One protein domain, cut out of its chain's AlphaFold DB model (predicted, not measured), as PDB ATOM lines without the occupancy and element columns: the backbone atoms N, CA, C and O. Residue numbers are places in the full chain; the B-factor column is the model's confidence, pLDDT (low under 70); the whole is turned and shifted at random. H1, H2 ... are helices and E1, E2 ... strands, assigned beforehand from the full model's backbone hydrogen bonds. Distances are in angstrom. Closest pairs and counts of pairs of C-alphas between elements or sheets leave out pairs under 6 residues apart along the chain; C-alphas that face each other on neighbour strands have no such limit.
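Overview. This is residues 16 to 109 of the 113 residues of an uncharacterized protein of Patiriisocius marinus (UniProt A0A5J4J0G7). Two long helices, H2 and H3, pack together at a slant, with H3 between H2 and a small two-stranded hairpin, E1 and E2; short H1 packs on H3, and a long link folds back from H2 to H3. The 94 printed residues, mostly helix by class, hold E1, E2, H1, H2 and H3 in that order; the sheet E1 - E2 is antiparallel. It is compact, radius of gyration of the C-alphas 13.1 A, spanning 38 by 30 by 22 A.

Along the chain. E1, residues 16 to 19, begins at C-alpha 16 (105.107, 111.380, 146.650). E2 is residues 26 to 30 and H1 34 to 38. H2, residues 49 to 67, measures 26.2 A. H3, residues 91 to 108, measures 25.7 A and ends at C-alpha 108 (119.109, 105.343, 134.876).

Arrangement. In the hairpin, N 18 and O 27 are 2.8 A apart, within hydrogen-bond range. The closest C-alphas of E1 and H3, Ile 18 and Val 93, are 6.1 A apart. H1 touches H3, by its residues 99 to 103 alone; C-alphas 34 and 103 are closest, 6.9 A. H2 touches H3, closest at C-alphas 49 and 91, 5.5 A, at a steep tilt of 43 degrees, the same way. H2 is apart from E1, E2 and H1. In H1, H2 and H3 every O i to N i+4 pair is within hydrogen-bond range.

Size, cuts and confidence. The C-alphas farthest apart, Glu 45 and Ser 71, are 38.7 A apart. The printed part has no cut; the link H2 to H3 is long. Residues 16 to 27 have pLDDT under 70.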
ATOM      1  N   ILE A  16     105.026 111.665 145.217       66.44
ATOM      2  CA  ILE A  16     105.107 111.380 146.650       66.44
ATOM      3  C   ILE A  16     105.717 112.601 147.329       66.44
ATOM      4  O   ILE A  16     106.875 112.945 147.079       66.44
ATOM      5  N   THR A  17     104.930 113.243 148.188       60.00
ATOM      6  CA  THR A  17     105.410 114.258 149.126       60.00
ATOM      7  C   THR A  17     105.864 113.565 150.400       60.00
ATOM      8  O   THR A  17     105.104 112.830 151.027       60.00
ATOM      9  N   ILE A  18     107.105 113.823 150.790       60.38
ATOM     10  CA  ILE A  18     107.700 113.347 152.028       60.38
ATOM     11  C   ILE A  18     107.861 114.564 152.932       60.38
ATOM     12  O   ILE A  18     108.756 115.383 152.716       60.38
ATOM     13  N   ALA A  19     106.994 114.687 153.930       53.00
ATOM     14  CA  ALA A  19     107.061 115.745 154.927       53.00
ATOM     15  C   ALA A  19     106.894 115.141 156.323       53.00
ATOM     16  O   ALA A  19     105.997 114.338 156.559       53.00
ATOM     17  N   ASN A  20     107.762 115.537 157.251       53.16
ATOM     18  CA  ASN A  20     107.569 115.287 158.674       53.16
ATOM     19  C   ASN A  20     106.858 116.514 159.252       53.16
ATOM     20  O   ASN A  20     107.367 117.623 159.112       53.16
ATOM     21  N   GLU A  21     105.709 116.334 159.905       53.69
ATOM     22  CA  GLU A  21     104.853 117.434 160.391       53.69
ATOM     23  C   GLU A  21     105.543 118.388 161.395       53.69
ATOM     24  O   GLU A  21     105.003 119.451 161.694       53.69
ATOM     25  N   SER A  22     106.737 118.046 161.904       57.75
ATOM     26  CA  SER A  22     107.541 118.901 162.795       57.75
ATOM     27  C   SER A  22     108.764 119.570 162.146       57.75
ATOM     28  O   SER A  22     109.489 120.289 162.835       57.75
ATOM     29  N   LEU A  23     109.019 119.344 160.851       55.44
ATOM     30  CA  LEU A  23     110.209 119.837 160.147       55.44
ATOM     31  C   LEU A  23     109.833 120.767 158.987       55.44
ATOM     32  O   LEU A  23     108.932 120.472 158.211       55.44
ATOM     33  N   ASP A  24     110.607 121.836 158.799       60.19
ATOM     34  CA  ASP A  24     110.459 122.806 157.696       60.19
ATOM     35  C   ASP A  24     110.892 122.261 156.313       60.19
ATOM     36  O   ASP A  24     111.072 123.025 155.362       60.19
ATOM     37  N   TYR A  25     111.121 120.949 156.182       59.84
ATOM     38  CA  TYR A  25     111.736 120.346 155.000       59.84
ATOM     39  C   TYR A  25     110.820 119.308 154.352       59.84
ATOM     40  O   TYR A  25     110.399 118.344 154.990       59.84
ATOM     41  N   GLU A  26     110.580 119.493 153.056       63.88
ATOM     42  CA  GLU A  26     109.791 118.605 152.203       63.88
ATOM     43  C   GLU A  26     110.688 118.019 151.102       63.88
ATOM     44  O   GLU A  26     111.427 118.750 150.436       63.88
ATOM     45  N   ILE A  27     110.624 116.701 150.893       67.06
ATOM     46  CA  ILE A  27     111.199 116.048 149.709       67.06
ATOM     47  C   ILE A  27     110.041 115.606 148.821       67.06
ATOM     48  O   ILE A  27     109.262 114.735 149.194       67.06
ATOM     49  N   ILE A  28     109.947 116.188 147.629       70.75
ATOM     50  CA  ILE A  28     108.960 115.791 146.624       70.75
ATOM     51  C   ILE A  28     109.663 114.920 145.590       70.75
ATOM     52  O   ILE A  28     110.582 115.375 144.904       70.75
ATOM     53  N   ILE A  29     109.226 113.669 145.466       74.31
ATOM     54  CA  ILE A  29     109.706 112.753 144.432       74.31
ATOM     55  C   ILE A  29     108.675 112.733 143.306       74.31
ATOM     56  O   ILE A  29     107.553 112.265 143.487       74.31
ATOM     57  N   LEU A  30     109.077 113.233 142.136       74.56
ATOM     58  CA  LEU A  30     108.270 113.282 140.914       74.56
ATOM     59  C   LEU A  30     108.805 112.270 139.905       74.56
ATOM     60  O   LEU A  30     109.424 112.644 138.909       74.56
ATOM     61  N   GLU A  31     108.628 110.982 140.184       81.12
ATOM     62  CA  GLU A  31     109.308 109.948 139.414       81.12
ATOM     63  C   GLU A  31     108.390 108.785 139.040       81.12
ATOM     64  O   GLU A  31     107.908 108.028 139.883       81.12
ATOM     65  N   GLN A  32     108.186 108.604 137.732       85.00
ATOM     66  CA  GLN A  32     107.276 107.583 137.229       85.00
ATOM     67  C   GLN A  32     107.767 106.177 137.586       85.00
ATOM     68  O   GLN A  32     108.875 105.770 137.206       85.00
ATOM     69  N   GLY A  33     106.885 105.407 138.226       89.38
ATOM     70  CA  GLY A  33     107.133 104.020 138.604       89.38
ATOM     71  C   GLY A  33     107.832 103.858 139.950       89.38
ATOM     72  O   GLY A  33     108.084 102.714 140.338       89.38
ATOM     73  N   PHE A  34     108.115 104.952 140.666       92.06
ATOM     74  CA  PHE A  34     108.714 104.882 141.994       92.06
ATOM     75  C   PHE A  34     107.779 104.209 143.006       92.06
ATOM     76  O   PHE A  34     108.220 103.298 143.699       92.06
ATOM     77  N   GLU A  35     106.483 104.544 143.031       89.62
ATOM     78  CA  GLU A  35     105.505 103.880 143.915       89.62
ATOM     79  C   GLU A  35     105.444 102.368 143.673       89.62
ATOM     80  O   GLU A  35     105.532 101.556 144.600       89.62
ATOM     81  N   ARG A  36     105.365 101.970 142.397       91.94
ATOM     82  CA  ARG A  36     105.369 100.556 142.013       91.94
ATOM     83  C   ARG A  36     106.662  99.871 142.446       91.94
ATOM     84  O   ARG A  36     106.602  98.758 142.959       91.94
ATOM     85  N   TYR A  37     107.814 100.507 142.250       93.75
ATOM     86  CA  TYR A  37     109.082  99.987 142.752       93.75
ATOM     87  C   TYR A  37     109.064  99.833 144.276       93.75
ATOM     88  O   TYR A  37     109.409  98.764 144.772       93.75
ATOM     89  N   LEU A  38     108.609 100.851 145.005       93.44
ATOM     90  CA  LEU A  38     108.596 100.878 146.464       93.44
ATOM     91  C   LEU A  38     107.772  99.722 147.044       93.44
ATOM     92  O   LEU A  38     108.228  99.052 147.964       93.44
ATOM     93  N   SER A  39     106.630  99.392 146.430       93.38
ATOM     94  CA  SER A  39     105.807  98.233 146.822       93.38
ATOM     95  C   SER A  39     106.507  96.869 146.709       93.38
ATOM     96  O   SER A  39     106.017  95.877 147.244       93.38
ATOM     97  N   THR A  40     107.645  96.802 146.010       95.06
ATOM     98  CA  THR A  40     108.465  95.583 145.891       95.06
ATOM     99  C   THR A  40     109.635  95.544 146.874       95.06
ATOM    100  O   THR A  40     110.328  94.528 146.945       95.06
ATOM    101  N   GLN A  41     109.885  96.631 147.607       96.31
ATOM    102  CA  GLN A  41     111.005  96.737 148.539       96.31
ATOM    103  C   GLN A  41     110.636  96.192 149.928       96.31
ATOM    104  O   GLN A  41     109.454  96.124 150.276       96.31
ATOM    105  N   PRO A  42     111.631  95.797 150.746       95.81
ATOM    106  CA  PRO A  42     111.399  95.476 152.148       95.81
ATOM    107  C   PRO A  42     110.718  96.638 152.871       95.81
ATOM    108  O   PRO A  42     110.953  97.805 152.546       95.81
ATOM    109  N   ASN A  43     109.906  96.312 153.875       93.00
ATOM    110  CA  ASN A  43     109.276  97.314 154.724       93.00
ATOM    111  C   ASN A  43     110.324  98.169 155.460       93.00
ATOM    112  O   ASN A  43     111.471  97.764 155.652       93.00
ATOM    113  N   GLU A  44     109.919  99.355 155.908       92.00
ATOM    114  CA  GLU A  44     110.791 100.280 156.639       92.00
ATOM    115  C   GLU A  44     111.424  99.645 157.892       92.00
ATOM    116  O   GLU A  44     112.571  99.933 158.238       92.00
ATOM    117  N   GLU A  45     110.706  98.742 158.566       93.81
ATOM    118  CA  GLU A  45     111.183  98.018 159.750       93.81
ATOM    119  C   GLU A  45     112.451  97.197 159.501       93.81
ATOM    120  O   GLU A  45     113.255  97.044 160.421       93.81
ATOM    121  N   TYR A  46     112.667  96.727 158.269       96.69
ATOM    122  CA  TYR A  46     113.859  95.975 157.883       96.69
ATOM    123  C   TYR A  46     115.157  96.779 158.061       96.69
ATOM    124  O   TYR A  46     116.213  96.214 158.350       96.69
ATOM    125  N   TYR A  47     115.089  98.099 157.893       96.88
ATOM    126  CA  TYR A  47     116.250  98.975 157.963       96.88
ATOM    127  C   TYR A  47     116.363  99.621 159.344       96.88
ATOM    128  O   TYR A  47     115.369 100.034 159.946       96.88
ATOM    129  N   SER A  48     117.588  99.752 159.856       97.00
ATOM    130  CA  SER A  48     117.841 100.620 161.006       97.00
ATOM    131  C   SER A  48     117.927 102.075 160.555       97.00
ATOM    132  O   SER A  48     118.394 102.375 159.456       97.00
ATOM    133  N   GLU A  49     117.508 102.993 161.419       93.88
ATOM    134  CA  GLU A  49     117.543 104.423 161.110       93.88
ATOM    135  C   GLU A  49     118.969 104.917 160.837       93.88
ATOM    136  O   GLU A  49     119.225 105.502 159.791       93.88
ATOM    137  N   THR A  50     119.935 104.541 161.680       95.75
ATOM    138  CA  THR A  50     121.354 104.878 161.478       95.75
ATOM    139  C   THR A  50     121.910 104.366 160.146       95.75
ATOM    140  O   THR A  50     122.770 105.009 159.540       95.75
ATOM    141  N   PHE A  51     121.447 103.203 159.667       96.94
ATOM    142  CA  PHE A  51     121.837 102.710 158.347       96.94
ATOM    143  C   PHE A  51     121.313 103.636 157.246       96.94
ATOM    144  O   PHE A  51     122.084 104.020 156.362       96.94
ATOM    145  N   LEU A  52     120.031 104.000 157.309       96.81
ATOM    146  CA  LEU A  52     119.401 104.864 156.316       96.81
ATOM    147  C   LEU A  52     120.035 106.259 156.312       96.81
ATOM    148  O   LEU A  52     120.419 106.737 155.249       96.81
ATOM    149  N   GLU A  53     120.235 106.868 157.483       95.69
ATOM    150  CA  GLU A  53     120.867 108.186 157.616       95.69
ATOM    151  C   GLU A  53     122.277 108.206 157.013       95.69
ATOM    152  O   GLU A  53     122.623 109.076 156.210       95.69
ATOM    153  N   SER A  54     123.085 107.190 157.335       96.12
ATOM    154  CA  SER A  54     124.436 107.048 156.789       96.12
ATOM    155  C   SER A  54     124.415 106.916 155.264       96.12
ATOM    156  O   SER A  54     125.161 107.604 154.566       96.12
ATOM    157  N   LYS A  55     123.531 106.072 154.719       96.88
ATOM    158  CA  LYS A  55     123.409 105.884 153.267       96.88
ATOM    159  C   LYS A  55     122.924 107.137 152.554       96.88
ATOM    160  O   LYS A  55     123.512 107.502 151.539       96.88
ATOM    161  N   ASN A  56     121.908 107.801 153.087       95.69
ATOM    162  CA  ASN A  56     121.351 109.012 152.496       95.69
ATOM    163  C   ASN A  56     122.360 110.149 152.467       95.69
ATOM    164  O   ASN A  56     122.419 110.866 151.470       95.69
ATOM    165  N   LEU A  57     123.207 110.268 153.491       95.25
ATOM    166  CA  LEU A  57     124.297 111.236 153.485       95.25
ATOM    167  C   LEU A  57     125.252 111.004 152.304       95.25
ATOM    168  O   LEU A  57     125.529 111.937 151.549       95.25
ATOM    169  N   PHE A  58     125.731 109.770 152.110       96.00
ATOM    170  CA  PHE A  58     126.638 109.450 151.001       96.00
ATOM    171  C   PHE A  58     125.974 109.626 149.634       96.00
ATOM    172  O   PHE A  58     126.556 110.247 148.743       96.00
ATOM    173  N   TYR A  59     124.749 109.120 149.471       96.19
ATOM    174  CA  TYR A  59     124.030 109.238 148.208       96.19
ATOM    175  C   TYR A  59     123.732 110.690 147.845       96.19
ATOM    176  O   TYR A  59     123.972 111.079 146.704       96.19
ATOM    177  N   SER A  60     123.296 111.508 148.805       94.00
ATOM    178  CA  SER A  60     123.021 112.930 148.569       94.00
ATOM    179  C   SER A  60     124.286 113.679 148.144       94.00
ATOM    180  O   SER A  60     124.247 114.481 147.216       94.00
ATOM    181  N   GLN A  61     125.438 113.380 148.753       94.44
ATOM    182  CA  GLN A  61     126.714 113.998 148.375       94.44
ATOM    183  C   GLN A  61     127.123 113.676 146.932       94.44
ATOM    184  O   GLN A  61     127.476 114.588 146.178       94.44
ATOM    185  N   GLU A  62     127.078 112.402 146.532       94.44
ATOM    186  CA  GLU A  62     127.442 111.996 145.168       94.44
ATOM    187  C   GLU A  62     126.399 112.463 144.143       94.44
ATOM    188  O   GLU A  62     126.766 112.913 143.058       94.44
ATOM    189  N   TYR A  63     125.111 112.450 144.493       93.12
ATOM    190  CA  TYR A  63     124.052 113.010 143.657       93.12
ATOM    191  C   TYR A  63     124.279 114.511 143.410       93.12
ATOM    192  O   TYR A  63     124.381 114.939 142.260       93.12
ATOM    193  N   ASN A  64     124.500 115.305 144.461       92.75
ATOM    194  CA  ASN A  64     124.743 116.751 144.347       92.75
ATOM    195  C   ASN A  64     126.050 117.079 143.628       92.75
ATOM    196  O   ASN A  64     126.185 118.123 142.989       92.75
ATOM    197  N   ARG A  65     127.055 116.204 143.719       92.56
ATOM    198  CA  ARG A  65     128.268 116.336 142.909       92.56
ATOM    199  C   ARG A  65     127.944 116.256 141.415       92.56
ATOM    200  O   ARG A  65     128.542 117.000 140.645       92.56
ATOM    201  N   ARG A  66     127.002 115.398 141.014       91.50
ATOM    202  CA  ARG A  66     126.579 115.242 139.613       91.50
ATOM    203  C   ARG A  66     125.643 116.337 139.142       91.50
ATOM    204  O   ARG A  66     125.770 116.747 137.998       91.50
ATOM    205  N   VAL A  67     124.791 116.862 140.021       90.12
ATOM    206  CA  VAL A  67     123.992 118.070 139.737       90.12
ATOM    207  C   VAL A  67     124.899 119.243 139.342       90.12
ATOM    208  O   VAL A  67     124.603 119.977 138.401       90.12
ATOM    209  N   ARG A  68     126.044 119.396 140.020       90.06
ATOM    210  CA  ARG A  68     127.026 120.460 139.741       90.06
ATOM    211  C   ARG A  68     127.936 120.180 138.544       90.06
ATOM    212  O   ARG A  68     128.647 121.081 138.101       90.06
ATOM    213  N   ASP A  69     127.940 118.957 138.026       88.50
ATOM    214  CA  ASP A  69     128.746 118.583 136.870       88.50
ATOM    215  C   ASP A  69     128.015 118.949 135.571       88.50
ATOM    216  O   ASP A  69     127.123 118.241 135.111       88.50
ATOM    217  N   ILE A  70     128.437 120.052 134.946       74.38
ATOM    218  CA  ILE A  70     127.854 120.579 133.700       74.38
ATOM    219  C   ILE A  70     127.966 119.579 132.532       74.38
ATOM    220  O   ILE A  70     127.207 119.670 131.570       74.38
ATOM    221  N   SER A  71     128.887 118.608 132.597       80.81
ATOM    222  CA  SER A  71     129.018 117.566 131.569       80.81
ATOM    223  C   SER A  71     127.938 116.480 131.659       80.81
ATOM    224  O   SER A  71     127.796 115.673 130.735       80.81
ATOM    225  N   ARG A  72     127.168 116.436 132.754       74.12
ATOM    226  CA  ARG A  72     126.050 115.505 132.947       74.12
ATOM    227  C   ARG A  72     124.739 116.119 132.465       74.12
ATOM    228  O   ARG A  72     124.544 117.329 132.502       74.12
ATOM    229  N   SER A  73     123.825 115.262 132.000       73.94
ATOM    230  CA  SER A  73     122.505 115.723 131.564       73.94
ATOM    231  C   SER A  73     121.727 116.275 132.756       73.94
ATOM    232  O   SER A  73     121.462 115.544 133.714       73.94
ATOM    233  N   ARG A  74     121.332 117.550 132.664       73.94
ATOM    234  CA  ARG A  74     120.450 118.213 133.635       73.94
ATOM    235  C   ARG A  74     119.099 117.515 133.779       73.94
ATOM    236  O   ARG A  74     118.495 117.619 134.837       73.94
ATOM    237  N   ASP A  75     118.675 116.762 132.767       79.44
ATOM    238  CA  ASP A  75     117.415 116.016 132.803       79.44
ATOM    239  C   ASP A  75     117.427 114.904 133.866       79.44
ATOM    240  O   ASP A  75     116.380 114.544 134.390       79.44
ATOM    241  N   LEU A  76     118.609 114.363 134.201       82.94
ATOM    242  CA  LEU A  76     118.767 113.325 135.231       82.94
ATOM    243  C   LEU A  76     119.056 113.896 136.624       82.94
ATOM    244  O   LEU A  76     118.818 113.230 137.627       82.94
ATOM    245  N   TYR A  77     119.604 115.108 136.683       84.50
ATOM    246  CA  TYR A  77     120.061 115.751 137.913       84.50
ATOM    247  C   TYR A  77     119.508 117.184 137.982       84.50
ATOM    248  O   TYR A  77     120.268 118.142 137.816       84.50
ATOM    249  N   PRO A  78     118.183 117.349 138.169       81.44
ATOM    250  CA  PRO A  78     117.525 118.648 138.053       81.44
ATOM    251  C   PRO A  78     117.885 119.620 139.184       81.44
ATOM    252  O   PRO A  78     117.999 120.821 138.938       81.44
ATOM    253  N   GLN A  79     118.061 119.123 140.412       86.38
ATOM    254  CA  GLN A  79     118.288 119.953 141.599       86.38
ATOM    255  C   GLN A  79     119.080 119.218 142.679       86.38
ATOM    256  O   GLN A  79     119.084 117.996 142.714       86.38
ATOM    257  N   GLU A  80     119.733 119.959 143.572       89.50
ATOM    258  CA  GLU A  80     120.457 119.384 144.711       89.50
ATOM    259  C   GLU A  80     119.507 118.926 145.828       89.50
ATOM    260  O   GLU A  80     118.434 119.492 146.035       89.50
ATOM    261  N   ILE A  81     119.940 117.915 146.578       89.69
ATOM    262  CA  ILE A  81     119.283 117.388 147.773       89.69
ATOM    263  C   ILE A  81     120.076 117.867 148.993       89.69
ATOM    264  O   ILE A  81     121.157 117.355 149.287       89.69
ATOM    265  N   ASN A  82     119.552 118.858 149.712       86.75
ATOM    266  CA  ASN A  82     120.210 119.458 150.881       86.75
ATOM    267  C   ASN A  82     120.005 118.620 152.153       86.75
ATOM    268  O   ASN A  82     119.396 119.072 153.118       86.75
ATOM    269  N   TYR A  83     120.496 117.384 152.140       90.62
ATOM    270  CA  TYR A  83     120.428 116.483 153.286       90.62
ATOM    271  C   TYR A  83     121.446 116.885 154.368       90.62
ATOM    272  O   TYR A  83     122.658 116.826 154.138       90.62
ATOM    273  N   ASP A  84     120.969 117.272 155.552       89.44
ATOM    274  CA  ASP A  84     121.797 117.638 156.704       89.44
ATOM    275  C   ASP A  84     121.851 116.494 157.720       89.44
ATOM    276  O   ASP A  84     120.857 116.118 158.331       89.44
ATOM    277  N   ARG A  85     123.057 115.977 157.966       89.19
ATOM    278  CA  ARG A  85     123.299 114.896 158.933       89.19
ATOM    279  C   ARG A  85     122.922 115.236 160.383       89.19
ATOM    280  O   ARG A  85     122.913 114.339 161.216       89.19
ATOM    281  N   ASN A  86     122.769 116.518 160.719       90.31
ATOM    282  CA  ASN A  86     122.434 116.966 162.072       90.31
ATOM    283  C   ASN A  86     120.921 117.158 162.253       90.31
ATOM    284  O   ASN A  86     120.476 117.447 163.363       90.31
ATOM    285  N   VAL A  87     120.142 117.012 161.177       88.12
ATOM    286  CA  VAL A  87     118.683 117.077 161.198       88.12
ATOM    287  C   VAL A  87     118.132 115.659 161.271       88.12
ATOM    288  O   VAL A  87     118.493 114.786 160.486       88.12
ATOM    289  N   HIS A  88     117.232 115.432 162.222       89.31
ATOM    290  CA  HIS A  88     116.553 114.155 162.364       89.31
ATOM    291  C   HIS A  88     115.262 114.164 161.550       89.31
ATOM    292  O   HIS A  88     114.223 114.619 162.021       89.31
ATOM    293  N   TYR A  89     115.343 113.671 160.316       85.88
ATOM    294  CA  TYR A  89     114.207 113.620 159.391       85.88
ATOM    295  C   TYR A  89     113.142 112.583 159.777       85.88
ATOM    296  O   TYR A  89     111.992 112.672 159.346       85.88
ATOM    297  N   GLY A  90     113.515 111.617 160.616       89.44
ATOM    298  CA  GLY A  90     112.706 110.456 160.948       89.44
ATOM    299  C   GLY A  90     112.890 109.310 159.953       89.44
ATOM    300  O   GLY A  90     113.399 109.467 158.835       89.44
ATOM    301  N   LYS A  91     112.486 108.123 160.395       91.31
ATOM    302  CA  LYS A  91     112.780 106.866 159.714       91.31
ATOM    303  C   LYS A  91     112.068 106.718 158.363       91.31
ATOM    304  O   LYS A  91     112.724 106.325 157.399       91.31
ATOM    305  N   GLU A  92     110.809 107.138 158.254       89.31
ATOM    306  CA  GLU A  92     110.035 107.104 157.002       89.31
ATOM    307  C   GLU A  92     110.686 107.958 155.906       89.31
ATOM    308  O   GLU A  92     110.943 107.481 154.798       89.31
ATOM    309  N   VAL A  93     111.054 109.202 156.232       89.69
ATOM    310  CA  VAL A  93     111.718 110.113 155.286       89.69
ATOM    311  C   VAL A  93     113.034 109.520 154.799       89.69
ATOM    312  O   VAL A  93     113.323 109.485 153.600       89.69
ATOM    313  N   ASN A  94     113.823 109.003 155.739       93.44
ATOM    314  CA  ASN A  94     115.085 108.358 155.434       93.44
ATOM    315  C   ASN A  94     114.901 107.091 154.577       93.44
ATOM    316  O   ASN A  94     115.698 106.840 153.671       93.44
ATOM    317  N   TYR A  95     113.850 106.310 154.816       94.88
ATOM    318  CA  TYR A  95     113.525 105.116 154.040       94.88
ATOM    319  C   TYR A  95     113.130 105.457 152.602       94.88
ATOM    320  O   TYR A  95     113.646 104.850 151.658       94.88
ATOM    321  N   LEU A  96     112.259 106.446 152.413       92.88
ATOM    322  CA  LEU A  96     111.801 106.854 151.087       92.88
ATOM    323  C   LEU A  96     112.944 107.453 150.258       92.88
ATOM    324  O   LEU A  96     113.127 107.066 149.103       92.88
ATOM    325  N   LEU A  97     113.776 108.309 150.861       94.06
ATOM    326  CA  LEU A  97     114.948 108.880 150.193       94.06
ATOM    327  C   LEU A  97     115.975 107.803 149.803       94.06
ATOM    328  O   LEU A  97     116.505 107.817 148.690       94.06
ATOM    329  N   PHE A  98     116.219 106.825 150.678       96.12
ATOM    330  CA  PHE A  98     117.118 105.710 150.375       96.12
ATOM    331  C   PHE A  98     116.623 104.905 149.166       96.12
ATOM    332  O   PHE A  98     117.385 104.640 148.231       96.12
ATOM    333  N   ASN A  99     115.338 104.541 149.164       95.88
ATOM    334  CA  ASN A  99     114.737 103.789 148.067       95.88
ATOM    335  C   ASN A  99     114.699 104.595 146.769       95.88
ATOM    336  O   ASN A  99     114.892 104.016 145.702       95.88
ATOM    337  N   TYR A 100     114.524 105.915 146.840       94.44
ATOM    338  CA  TYR A 100     114.640 106.785 145.673       94.44
ATOM    339  C   TYR A 100     116.017 106.672 145.020       94.44
ATOM    340  O   TYR A 100     116.101 106.453 143.813       94.44
ATOM    341  N   PHE A 101     117.102 106.730 145.797       95.00
ATOM    342  CA  PHE A 101     118.444 106.569 145.239       95.00
ATOM    343  C   PHE A 101     118.658 105.185 144.617       95.00
ATOM    344  O   PHE A 101     119.238 105.085 143.538       95.00
ATOM    345  N   GLN A 102     118.166 104.118 145.257       95.81
ATOM    346  CA  GLN A 102     118.245 102.762 144.698       95.81
ATOM    347  C   GLN A 102     117.460 102.624 143.394       95.81
ATOM    348  O   GLN A 102     117.970 102.073 142.415       95.81
ATOM    349  N   PHE A 103     116.251 103.176 143.351       94.31
ATOM    350  CA  PHE A 103     115.445 103.240 142.144       94.31
ATOM    351  C   PHE A 103     116.148 104.031 141.037       94.31
ATOM    352  O   PHE A 103     116.220 103.569 139.901       94.31
ATOM    353  N   PHE A 104     116.707 105.194 141.367       92.88
ATOM    354  CA  PHE A 104     117.412 106.063 140.431       92.88
ATOM    355  C   PHE A 104     118.622 105.357 139.804       92.88
ATOM    356  O   PHE A 104     118.792 105.379 138.582       92.88
ATOM    357  N   GLU A 105     119.437 104.678 140.618       93.50
ATOM    358  CA  GLU A 105     120.557 103.864 140.135       93.50
ATOM    359  C   GLU A 105     120.086 102.799 139.136       93.50
ATOM    360  O   GLU A 105     120.685 102.653 138.069       93.50
ATOM    361  N   GLN A 106     118.994 102.092 139.442       92.94
ATOM    362  CA  GLN A 106     118.450 101.037 138.583       92.94
ATOM    363  C   GLN A 106     117.836 101.587 137.291       92.94
ATOM    364  O   GLN A 106     118.152 101.097 136.206       92.94
ATOM    365  N   LYS A 107     116.985 102.613 137.389       91.94
ATOM    366  CA  LYS A 107     116.254 103.191 136.252       91.94
ATOM    367  C   LYS A 107     117.190 103.845 135.242       91.94
ATOM    368  O   LYS A 107     117.001 103.679 134.039       91.94
ATOM    369  N   TYR A 108     118.202 104.563 135.722       91.38
ATOM    370  CA  TYR A 108     119.109 105.343 134.876       91.38
ATOM    371  C   TYR A 108     120.494 104.709 134.714       91.38
ATOM    372  O   TYR A 108     121.395 105.334 134.146       91.38
ATOM    373  N   ASN A 109     120.673 103.479 135.210       90.69
ATOM    374  CA  ASN A 109     121.939 102.747 135.205       90.69
ATOM    375  C   ASN A 109     123.107 103.600 135.742       90.69
ATOM    376  O   ASN A 109     124.189 103.679 135.154       90.69
TER     377      ASN A 109